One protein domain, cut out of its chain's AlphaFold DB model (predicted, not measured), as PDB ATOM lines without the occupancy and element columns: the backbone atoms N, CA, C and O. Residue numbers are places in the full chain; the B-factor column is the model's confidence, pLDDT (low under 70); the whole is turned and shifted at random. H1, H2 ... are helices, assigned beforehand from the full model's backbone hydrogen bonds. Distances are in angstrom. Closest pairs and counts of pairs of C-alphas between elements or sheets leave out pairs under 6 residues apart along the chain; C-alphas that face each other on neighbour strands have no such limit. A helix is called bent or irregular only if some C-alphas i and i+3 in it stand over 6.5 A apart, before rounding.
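Overview. This is residues 309 to 380 of the 381 residues of the protein "Carboxypeptidase" of Penicillium nordicum (UniProt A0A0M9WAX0). The longest helix, H4, folds back along H3 in one helical hairpin; a second, H1 and H2, follows on nearly end to end, making a loose rod. The 72 printed residues are all helix in class, with H1, H2, H3, H4 in chain order, radius of gyration of the C-alphas 14.5 A and spans 48 by 20 by 15 A.

Along the chain. H4, residues 365 to 380, is 22.9 A long and ends at C-alpha 380 (39.854, 11.294, -25.876). H3 is residues 346 to 358, 18.6 A; H2 330 to 341, 16.6 A; H1 309 to 319, 17.5 A, from C-alpha 309 (53.730, 18.864, -23.803). H1 is irregular, only just: C-alphas 309 and 312 are 6.9 A apart.

Arrangement. H4 and H3 touch, closest C-alphas Cys 353 and Cys 370, 4.7 A, at a shallow tilt of 19 degrees, opposite ways. H4 touches H2 with residues 377 to 380 alone, closest C-alphas Met 336 and His 380, 5.9 A. H2 and H3 touch only at the corner, closest C-alphas Phe 340 and Cys 346, 4.7 A. H1 and H2 touch, closest C-alphas Ser 315 and Tyr 333, 5.7 A, at a shallow tilt of 8 degrees, opposite ways. Every O i to N i+4 pair is within hydrogen-bond range in H2, H3 and H4, and 4 of 7 in H1.

Size, cuts and confidence. The farthest C-alphas, Asp 324 and Arg 362, are 48.7 A apart. The printed part has no cut and no long link; pLDDT is under 70 at residues 360 to 365.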
ATOM      1  N   ILE A 309      53.148  18.960 -25.142       94.56
ATOM      2  CA  ILE A 309      53.730  18.864 -23.803       94.56
ATOM      3  C   ILE A 309      52.617  18.672 -22.767       94.56
ATOM      4  O   ILE A 309      52.699  17.764 -21.941       94.56
ATOM      5  N   GLN A 310      51.564  19.490 -22.829       95.38
ATOM      6  CA  GLN A 310      50.484  19.509 -21.841       95.38
ATOM      7  C   GLN A 310      49.478  18.364 -22.029       95.38
ATOM      8  O   GLN A 310      48.932  17.879 -21.049       95.38
ATOM      9  N   GLY A 311      49.252  17.860 -23.245       92.81
ATOM     10  CA  GLY A 311      48.169  16.904 -23.516       92.81
ATOM     11  C   GLY A 311      48.210  15.640 -22.648       92.81
ATOM     12  O   GLY A 311      47.185  15.192 -22.143       92.81
ATOM     13  N   SER A 312      49.399  15.086 -22.392       91.00
ATOM     14  CA  SER A 312      49.510  13.890 -21.545       91.00
ATOM     15  C   SER A 312      49.249  14.153 -20.056       91.00
ATOM     16  O   SER A 312      48.826  13.231 -19.351       91.00
ATOM     17  N   SER A 313      49.444  15.391 -19.583       94.62
ATOM     18  CA  SER A 313      49.284  15.722 -18.166       94.62
ATOM     19  C   SER A 313      47.824  15.746 -17.724       94.62
ATOM     20  O   SER A 313      47.578  15.542 -16.539       94.62
ATOM     21  N   TYR A 314      46.858  15.901 -18.640       94.44
ATOM     22  CA  TYR A 314      45.429  15.771 -18.322       94.44
ATOM     23  C   TYR A 314      45.122  14.416 -17.684       94.44
ATOM     24  O   TYR A 314      44.587  14.350 -16.580       94.44
ATOM     25  N   SER A 315      45.544  13.333 -18.339       95.75
ATOM     26  CA  SER A 315      45.346  11.978 -17.820       95.75
ATOM     27  C   SER A 315      46.134  11.706 -16.536       95.75
ATOM     28  O   SER A 315      45.597  11.095 -15.615       95.75
ATOM     29  N   ASP A 316      47.375  12.195 -16.443       95.62
ATOM     30  CA  ASP A 316      48.214  11.995 -15.258       95.62
ATOM     31  C   ASP A 316      47.612  12.716 -14.040       95.62
ATOM     32  O   ASP A 316      47.488  12.124 -12.972       95.62
ATOM     33  N   PHE A 317      47.161  13.961 -14.211       96.44
ATOM     34  CA  PHE A 317      46.559  14.759 -13.145       96.44
ATOM     35  C   PHE A 317      45.154  14.270 -12.764       96.44
ATOM     36  O   PHE A 317      44.789  14.307 -11.591       96.44
ATOM     37  N   ALA A 318      44.359  13.780 -13.719       96.44
ATOM     38  CA  ALA A 318      43.041  13.219 -13.426       96.44
ATOM     39  C   ALA A 318      43.125  11.918 -12.612       96.44
ATOM     40  O   ALA A 318      42.259  11.665 -11.777       96.44
ATOM     41  N   TYR A 319      44.147  11.092 -12.847       97.12
ATOM     42  CA  TYR A 319      44.324   9.827 -12.135       97.12
ATOM     43  C   TYR A 319      45.124   9.978 -10.837       97.12
ATOM     44  O   TYR A 319      44.775   9.365  -9.840       97.12
ATOM     45  N   SER A 320      46.197  10.773 -10.839       95.75
ATOM     46  CA  SER A 320      47.122  10.909  -9.710       95.75
ATOM     47  C   SER A 320      47.681  12.333  -9.635       95.75
ATOM     48  O   SER A 320      48.756  12.627 -10.162       95.75
ATOM     49  N   ASN A 321      46.973  13.223  -8.939       94.88
ATOM     50  CA  ASN A 321      47.420  14.597  -8.678       94.88
ATOM     51  C   ASN A 321      47.955  14.799  -7.252       94.88
ATOM     52  O   ASN A 321      47.842  13.948  -6.378       94.88
ATOM     53  N   SER A 322      48.500  15.993  -7.016       95.56
ATOM     54  CA  SER A 322      49.043  16.453  -5.733       95.56
ATOM     55  C   SER A 322      48.014  16.631  -4.609       95.56
ATOM     56  O   SER A 322      48.388  17.074  -3.527       95.56
ATOM     57  N   TYR A 323      46.732  16.373  -4.871       95.50
ATOM     58  CA  TYR A 323      45.650  16.460  -3.889       95.50
ATOM     59  C   TYR A 323      45.129  15.080  -3.471       95.50
ATOM     60  O   TYR A 323      44.130  15.016  -2.760       95.50
ATOM     61  N   ASP A 324      45.777  13.999  -3.919       93.81
ATOM     62  CA  ASP A 324      45.367  12.613  -3.667       93.81
ATOM     63  C   ASP A 324      43.931  12.313  -4.150       93.81
ATOM     64  O   ASP A 324      43.189  11.544  -3.538       93.81
ATOM     65  N   ILE A 325      43.521  12.942  -5.261       94.75
ATOM     66  CA  ILE A 325      42.211  12.735  -5.891       94.75
ATOM     67  C   ILE A 325      42.367  11.881  -7.148       94.75
ATOM     68  O   ILE A 325      43.038  12.294  -8.094       94.75
ATOM     69  N   GLU A 326      41.654  10.756  -7.197       96.50
ATOM     70  CA  GLU A 326      41.481   9.935  -8.398       96.50
ATOM     71  C   GLU A 326      40.124  10.263  -9.048       96.50
ATOM     72  O   GLU A 326      39.074   9.774  -8.630       96.50
ATOM     73  N   ALA A 327      40.122  11.139 -10.055       96.62
ATOM     74  CA  ALA A 327      38.906  11.574 -10.747       96.62
ATOM     75  C   ALA A 327      38.451  10.599 -11.849       96.62
ATOM     76  O   ALA A 327      37.305  10.659 -12.294       96.62
ATOM     77  N   VAL A 328      39.342   9.710 -12.295       96.88
ATOM     78  CA  VAL A 328      39.091   8.725 -13.357       96.88
ATOM     79  C   VAL A 328      39.554   7.336 -12.931       96.88
ATOM     80  O   VAL A 328      40.474   7.196 -12.124       96.88
ATOM     81  N   SER A 329      38.945   6.287 -13.488       97.75
ATOM     82  CA  SER A 329      39.368   4.917 -13.196       97.75
ATOM     83  C   SER A 329      40.741   4.607 -13.808       97.75
ATOM     84  O   SER A 329      41.148   5.203 -14.806       97.75
ATOM     85  N   VAL A 330      41.435   3.592 -13.283       97.38
ATOM     86  CA  VAL A 330      42.688   3.096 -13.889       97.38
ATOM     87  C   VAL A 330      42.505   2.656 -15.351       97.38
ATOM     88  O   VAL A 330      43.446   2.709 -16.146       97.38
ATOM     89  N   THR A 331      41.299   2.210 -15.716       97.94
ATOM     90  CA  THR A 331      40.955   1.826 -17.089       97.94
ATOM     91  C   THR A 331      40.868   3.056 -17.988       97.94
ATOM     92  O   THR A 331      41.483   3.061 -19.055       97.94
ATOM     93  N   ASP A 332      40.177   4.106 -17.540       97.44
ATOM     94  CA  ASP A 332      40.048   5.364 -18.284       97.44
ATOM     95  C   ASP A 332      41.406   6.047 -18.434       97.44
ATOM     96  O   ASP A 332      41.797   6.386 -19.547       97.44
ATOM     97  N   TYR A 333      42.193   6.112 -17.355       97.50
ATOM     98  CA  TYR A 333      43.568   6.612 -17.382       97.50
ATOM     99  C   TYR A 333      44.409   5.932 -18.474       97.50
ATOM    100  O   TYR A 333      45.006   6.594 -19.325       97.50
ATOM    101  N   LYS A 334      44.418   4.592 -18.513       97.69
ATOM    102  CA  LYS A 334      45.143   3.831 -19.545       97.69
ATOM    103  C   LYS A 334      44.600   4.100 -20.951       97.69
ATOM    104  O   LYS A 334      45.390   4.174 -21.892       97.69
ATOM    105  N   SER A 335      43.283   4.254 -21.097       97.62
ATOM    106  CA  SER A 335      42.628   4.584 -22.369       97.62
ATOM    107  C   SER A 335      43.037   5.968 -22.888       97.62
ATOM    108  O   SER A 335      43.399   6.100 -24.060       97.62
ATOM    109  N   MET A 336      43.072   6.980 -22.015       97.50
ATOM    110  CA  MET A 336      43.504   8.343 -22.342       97.50
ATOM    111  C   MET A 336      44.982   8.363 -22.749       97.50
ATOM    112  O   MET A 336      45.322   8.859 -23.825       97.50
ATOM    113  N   LYS A 337      45.871   7.732 -21.958       97.38
ATOM    114  CA  LYS A 337      47.303   7.616 -22.300       97.38
ATOM    115  C   LYS A 337      47.505   6.938 -23.652       97.38
ATOM    116  O   LYS A 337      48.292   7.419 -24.465       97.38
ATOM    117  N   HIS A 338      46.780   5.848 -23.912       97.38
ATOM    118  CA  HIS A 338      46.851   5.148 -25.191       97.38
ATOM    119  C   HIS A 338      46.351   6.019 -26.354       97.38
ATOM    120  O   HIS A 338      47.012   6.089 -27.388       97.38
ATOM    121  N   SER A 339      45.223   6.715 -26.187       97.88
ATOM    122  CA  SER A 339      44.663   7.608 -27.212       97.88
ATOM    123  C   SER A 339      45.569   8.806 -27.505       97.88
ATOM    124  O   SER A 339      45.624   9.269 -28.647       97.88
ATOM    125  N   PHE A 340      46.344   9.257 -26.516       97.75
ATOM    126  CA  PHE A 340      47.377  10.265 -26.716       97.75
ATOM    127  C   PHE A 340      48.542   9.758 -27.574       97.75
ATOM    128  O   PHE A 340      48.947  10.437 -28.518       97.75
ATOM    129  N   SER A 341      49.091   8.582 -27.241       96.94
ATOM    130  CA  SER A 341      50.394   8.130 -27.747       96.94
ATOM    131  C   SER A 341      50.351   7.159 -28.927       96.94
ATOM    132  O   SER A 341      51.398   6.896 -29.517       96.94
ATOM    133  N   LYS A 342      49.200   6.550 -29.239       97.31
ATOM    134  CA  LYS A 342      49.087   5.601 -30.357       97.31
ATOM    135  C   LYS A 342      49.338   6.285 -31.704       97.31
ATOM    136  O   LYS A 342      49.151   7.491 -31.839       97.31
ATOM    137  N   THR A 343      49.679   5.497 -32.721       97.38
ATOM    138  CA  THR A 343      49.738   5.974 -34.111       97.38
ATOM    139  C   THR A 343      48.384   6.541 -34.540       97.38
ATOM    140  O   THR A 343      47.344   5.922 -34.305       97.38
ATOM    141  N   GLY A 344      48.393   7.735 -35.129       96.12
ATOM    142  CA  GLY A 344      47.195   8.518 -35.444       96.12
ATOM    143  C   GLY A 344      46.460   9.073 -34.216       96.12
ATOM    144  O   GLY A 344      45.357   9.596 -34.356       96.12
ATOM    145  N   GLY A 345      47.028   8.944 -33.015       96.75
ATOM    146  CA  GLY A 345      46.495   9.503 -31.774       96.75
ATOM    147  C   GLY A 345      46.710  11.013 -31.658       96.75
ATOM    148  O   GLY A 345      47.233  11.660 -32.569       96.75
ATOM    149  N   CYS A 346      46.324  11.576 -30.512       97.38
ATOM    150  CA  CYS A 346      46.307  13.026 -30.304       97.38
ATOM    151  C   CYS A 346      47.681  13.679 -30.557       97.38
ATOM    152  O   CYS A 346      47.760  14.655 -31.304       97.38
ATOM    153  N   ARG A 347      48.780  13.114 -30.029       97.19
ATOM    154  CA  ARG A 347      50.128  13.676 -30.230       97.19
ATOM    155  C   ARG A 347      50.492  13.793 -31.712       97.19
ATOM    156  O   ARG A 347      50.933  14.852 -32.148       97.19
ATOM    157  N   GLU A 348      50.312  12.718 -32.479       97.19
ATOM    158  CA  GLU A 348      50.687  12.691 -33.896       97.19
ATOM    159  C   GLU A 348      49.823  13.652 -34.726       97.19
ATOM    160  O   GLU A 348      50.337  14.326 -35.619       97.19
ATOM    161  N   GLN A 349      48.532  13.783 -34.398       96.62
ATOM    162  CA  GLN A 349      47.643  14.743 -35.056       96.62
ATOM    163  C   GLN A 349      48.049  16.197 -34.773       96.62
ATOM    164  O   GLN A 349      48.115  17.002 -35.705       96.62
ATOM    165  N   ILE A 350      48.410  16.536 -33.527       95.31
ATOM    166  CA  ILE A 350      48.928  17.875 -33.197       95.31
ATOM    167  C   ILE A 350      50.239  18.146 -33.951       95.31
ATOM    168  O   ILE A 350      50.417  19.211 -34.546       95.31
ATOM    169  N   GLU A 351      51.167  17.188 -33.978       95.25
ATOM    170  CA  GLU A 351      52.431  17.331 -34.710       95.25
ATOM    171  C   GLU A 351      52.216  17.488 -36.222       95.25
ATOM    172  O   GLU A 351      52.924  18.263 -36.872       95.25
ATOM    173  N   LYS A 352      51.227  16.789 -36.790       93.56
ATOM    174  CA  LYS A 352      50.827  16.939 -38.191       93.56
ATOM    175  C   LYS A 352      50.296  18.347 -38.462       93.56
ATOM    176  O   LYS A 352      50.795  18.993 -39.381       93.56
ATOM    177  N   CYS A 353      49.391  18.855 -37.625       92.38
ATOM    178  CA  CYS A 353      48.926  20.245 -37.676       92.38
ATOM    179  C   CYS A 353      50.107  21.237 -37.670       92.38
ATOM    180  O   CYS A 353      50.233  22.058 -38.582       92.38
ATOM    181  N   ARG A 354      51.049  21.106 -36.721       91.62
ATOM    182  CA  ARG A 354      52.248  21.969 -36.637       91.62
ATOM    183  C   ARG A 354      53.083  21.945 -37.923       91.62
ATOM    184  O   ARG A 354      53.502  22.996 -38.417       91.62
ATOM    185  N   LYS A 355      53.317  20.758 -38.492       90.44
ATOM    186  CA  LYS A 355      54.063  20.600 -39.754       90.44
ATOM    187  C   LYS A 355      53.368  21.308 -40.915       90.44
ATOM    188  O   LYS A 355      54.028  22.023 -41.667       90.44
ATOM    189  N   VAL A 356      52.050  21.162 -41.044       86.81
ATOM    190  CA  VAL A 356      51.297  21.803 -42.132       86.81
ATOM    191  C   VAL A 356      51.333  23.328 -41.992       86.81
ATOM    192  O   VAL A 356      51.693  24.005 -42.955       86.81
ATOM    193  N   VAL A 357      51.100  23.867 -40.788       83.19
ATOM    194  CA  VAL A 357      51.161  25.320 -40.515       83.19
ATOM    195  C   VAL A 357      52.535  25.909 -40.866       83.19
ATOM    196  O   VAL A 357      52.621  26.942 -41.531       83.19
ATOM    197  N   THR A 358      53.627  25.245 -40.477       79.75
ATOM    198  CA  THR A 358      54.997  25.726 -40.762       79.75
ATOM    199  C   THR A 358      55.391  25.646 -42.240       79.75
ATOM    200  O   THR A 358      56.202  26.451 -42.699       79.75
ATOM    201  N   SER A 359      54.797  24.737 -43.018       76.38
ATOM    202  CA  SER A 359      55.132  24.530 -44.435       76.38
ATOM    203  C   SER A 359      54.579  25.591 -45.410       76.38
ATOM    204  O   SER A 359      54.804  25.476 -46.614       76.38
ATOM    205  N   LYS A 360      53.938  26.658 -44.897       59.69
ATOM    206  CA  LYS A 360      53.181  27.682 -45.647       59.69
ATOM    207  C   LYS A 360      52.061  27.054 -46.475       59.69
ATOM    208  O   LYS A 360      52.212  26.775 -47.663       59.69
ATOM    209  N   ASP A 361      50.935  26.875 -45.799       57.09
ATOM    210  CA  ASP A 361      49.684  26.340 -46.323       57.09
ATOM    211  C   ASP A 361      49.221  27.058 -47.607       57.09
ATOM    212  O   ASP A 361      48.726  28.184 -47.575       57.09
ATOM    213  N   ARG A 362      49.420  26.412 -48.763       50.38
ATOM    214  CA  ARG A 362      48.956  26.910 -50.069       50.38
ATOM    215  C   ARG A 362      47.492  26.555 -50.362       50.38
ATOM    216  O   ARG A 362      46.941  27.134 -51.289       50.38
ATOM    217  N   ASN A 363      46.884  25.629 -49.609       54.88
ATOM    218  CA  ASN A 363      45.610  24.986 -49.961       54.88
ATOM    219  C   ASN A 363      44.558  24.996 -48.833       54.88
ATOM    220  O   ASN A 363      43.547  24.310 -48.960       54.88
ATOM    221  N   ASN A 364      44.760  25.766 -47.760       59.34
ATOM    222  CA  ASN A 364      43.881  25.802 -46.585       59.34
ATOM    223  C   ASN A 364      43.806  24.457 -45.823       59.34
ATOM    224  O   ASN A 364      42.869  24.219 -45.064       59.34
ATOM    225  N   THR A 365      44.784  23.565 -46.018       63.22
ATOM    226  CA  THR A 365      44.815  22.229 -45.400       63.22
ATOM    227  C   THR A 365      45.218  22.268 -43.928       63.22
ATOM    228  O   THR A 365      44.964  21.313 -43.200       63.22
ATOM    229  N   ALA A 366      45.832  23.357 -43.453       74.69
ATOM    230  CA  ALA A 366      46.198  23.507 -42.049       74.69
ATOM    231  C   ALA A 366      44.960  23.585 -41.154       74.69
ATOM    232  O   ALA A 366      44.959  23.001 -40.075       74.69
ATOM    233  N   ALA A 367      43.907  24.277 -41.601       78.62
ATOM    234  CA  ALA A 367      42.689  24.454 -40.815       78.62
ATOM    235  C   ALA A 367      42.016  23.107 -40.508       78.62
ATOM    236  O   ALA A 367      41.700  22.834 -39.350       78.62
ATOM    237  N   ASP A 368      41.876  22.243 -41.516       83.31
ATOM    238  CA  ASP A 368      41.249  20.927 -41.368       83.31
ATOM    239  C   ASP A 368      42.067  20.003 -40.460       83.31
ATOM    240  O   ASP A 368      41.529  19.390 -39.537       83.31
ATOM    241  N   GLU A 369      43.384  19.934 -40.674       88.69
ATOM    242  CA  GLU A 369      44.278  19.074 -39.890       88.69
ATOM    243  C   GLU A 369      44.355  19.518 -38.423       88.69
ATOM    244  O   GLU A 369      44.306  18.692 -37.510       88.69
ATOM    245  N   CYS A 370      44.429  20.828 -38.177       91.25
ATOM    246  CA  CYS A 370      44.433  21.380 -36.825       91.25
ATOM    247  C   CYS A 370      43.075  21.225 -36.133       91.25
ATOM    248  O   CYS A 370      43.034  20.859 -34.959       91.25
ATOM    249  N   SER A 371      41.968  21.435 -36.849       91.12
ATOM    250  CA  SER A 371      40.618  21.217 -36.319       91.12
ATOM    251  C   SER A 371      40.397  19.749 -35.944       91.12
ATOM    252  O   SER A 371      39.952  19.453 -34.835       91.12
ATOM    253  N   SER A 372      40.802  18.818 -36.815       92.50
ATOM    254  CA  SER A 372      40.742  17.379 -36.539       92.50
ATOM    255  C   SER A 372      41.535  17.009 -35.288       92.50
ATOM    256  O   SER A 372      41.026  16.269 -34.446       92.50
ATOM    257  N   ALA A 373      42.750  17.550 -35.136       94.94
ATOM    258  CA  ALA A 373      43.568  17.315 -33.953       94.94
ATOM    259  C   ALA A 373      42.850  17.775 -32.675       94.94
ATOM    260  O   ALA A 373      42.721  16.993 -31.737       94.94
ATOM    261  N   VAL A 374      42.321  19.004 -32.658       93.12
ATOM    262  CA  VAL A 374      41.592  19.555 -31.502       93.12
ATOM    263  C   VAL A 374      40.372  18.700 -31.155       93.12
ATOM    264  O   VAL A 374      40.193  18.338 -29.993       93.12
ATOM    265  N   ILE A 375      39.554  18.336 -32.148       95.31
ATOM    266  CA  ILE A 375      38.356  17.511 -31.938       95.31
ATOM    267  C   ILE A 375      38.736  16.155 -31.344       95.31
ATOM    268  O   ILE A 375      38.147  15.739 -30.349       95.31
ATOM    269  N   TYR A 376      39.729  15.480 -31.927       96.69
ATOM    270  CA  TYR A 376      40.167  14.173 -31.454       96.69
ATOM    271  C   TYR A 376      40.708  14.248 -30.023       96.69
ATOM    272  O   TYR A 376      40.313  13.457 -29.169       96.69
ATOM    273  N   CYS A 377      41.596  15.205 -29.747       95.94
ATOM    274  CA  CYS A 377      42.192  15.373 -28.427       95.94
ATOM    275  C   CYS A 377      41.128  15.669 -27.359       95.94
ATOM    276  O   CYS A 377      41.107  14.982 -26.348       95.94
ATOM    277  N   ASN A 378      40.191  16.589 -27.612       93.38
ATOM    278  CA  ASN A 378      39.130  16.940 -26.656       93.38
ATOM    279  C   ASN A 378      38.129  15.806 -26.378       93.38
ATOM    280  O   ASN A 378      37.414  15.847 -25.383       93.38
ATOM    281  N   GLN A 379      38.010  14.828 -27.279       94.56
ATOM    282  CA  GLN A 379      37.116  13.679 -27.099       94.56
ATOM    283  C   GLN A 379      37.771  12.515 -26.349       94.56
ATOM    284  O   GLN A 379      37.065  11.618 -25.886       94.56
ATOM    285  N   HIS A 380      39.102  12.477 -26.295       94.25
ATOM    286  CA  HIS A 380      39.854  11.294 -25.876       94.25
ATOM    287  C   HIS A 380      40.866  11.538 -24.751       94.25
ATOM    288  O   HIS A 380      41.384  10.562 -24.197       94.25
TER     289      HIS A 380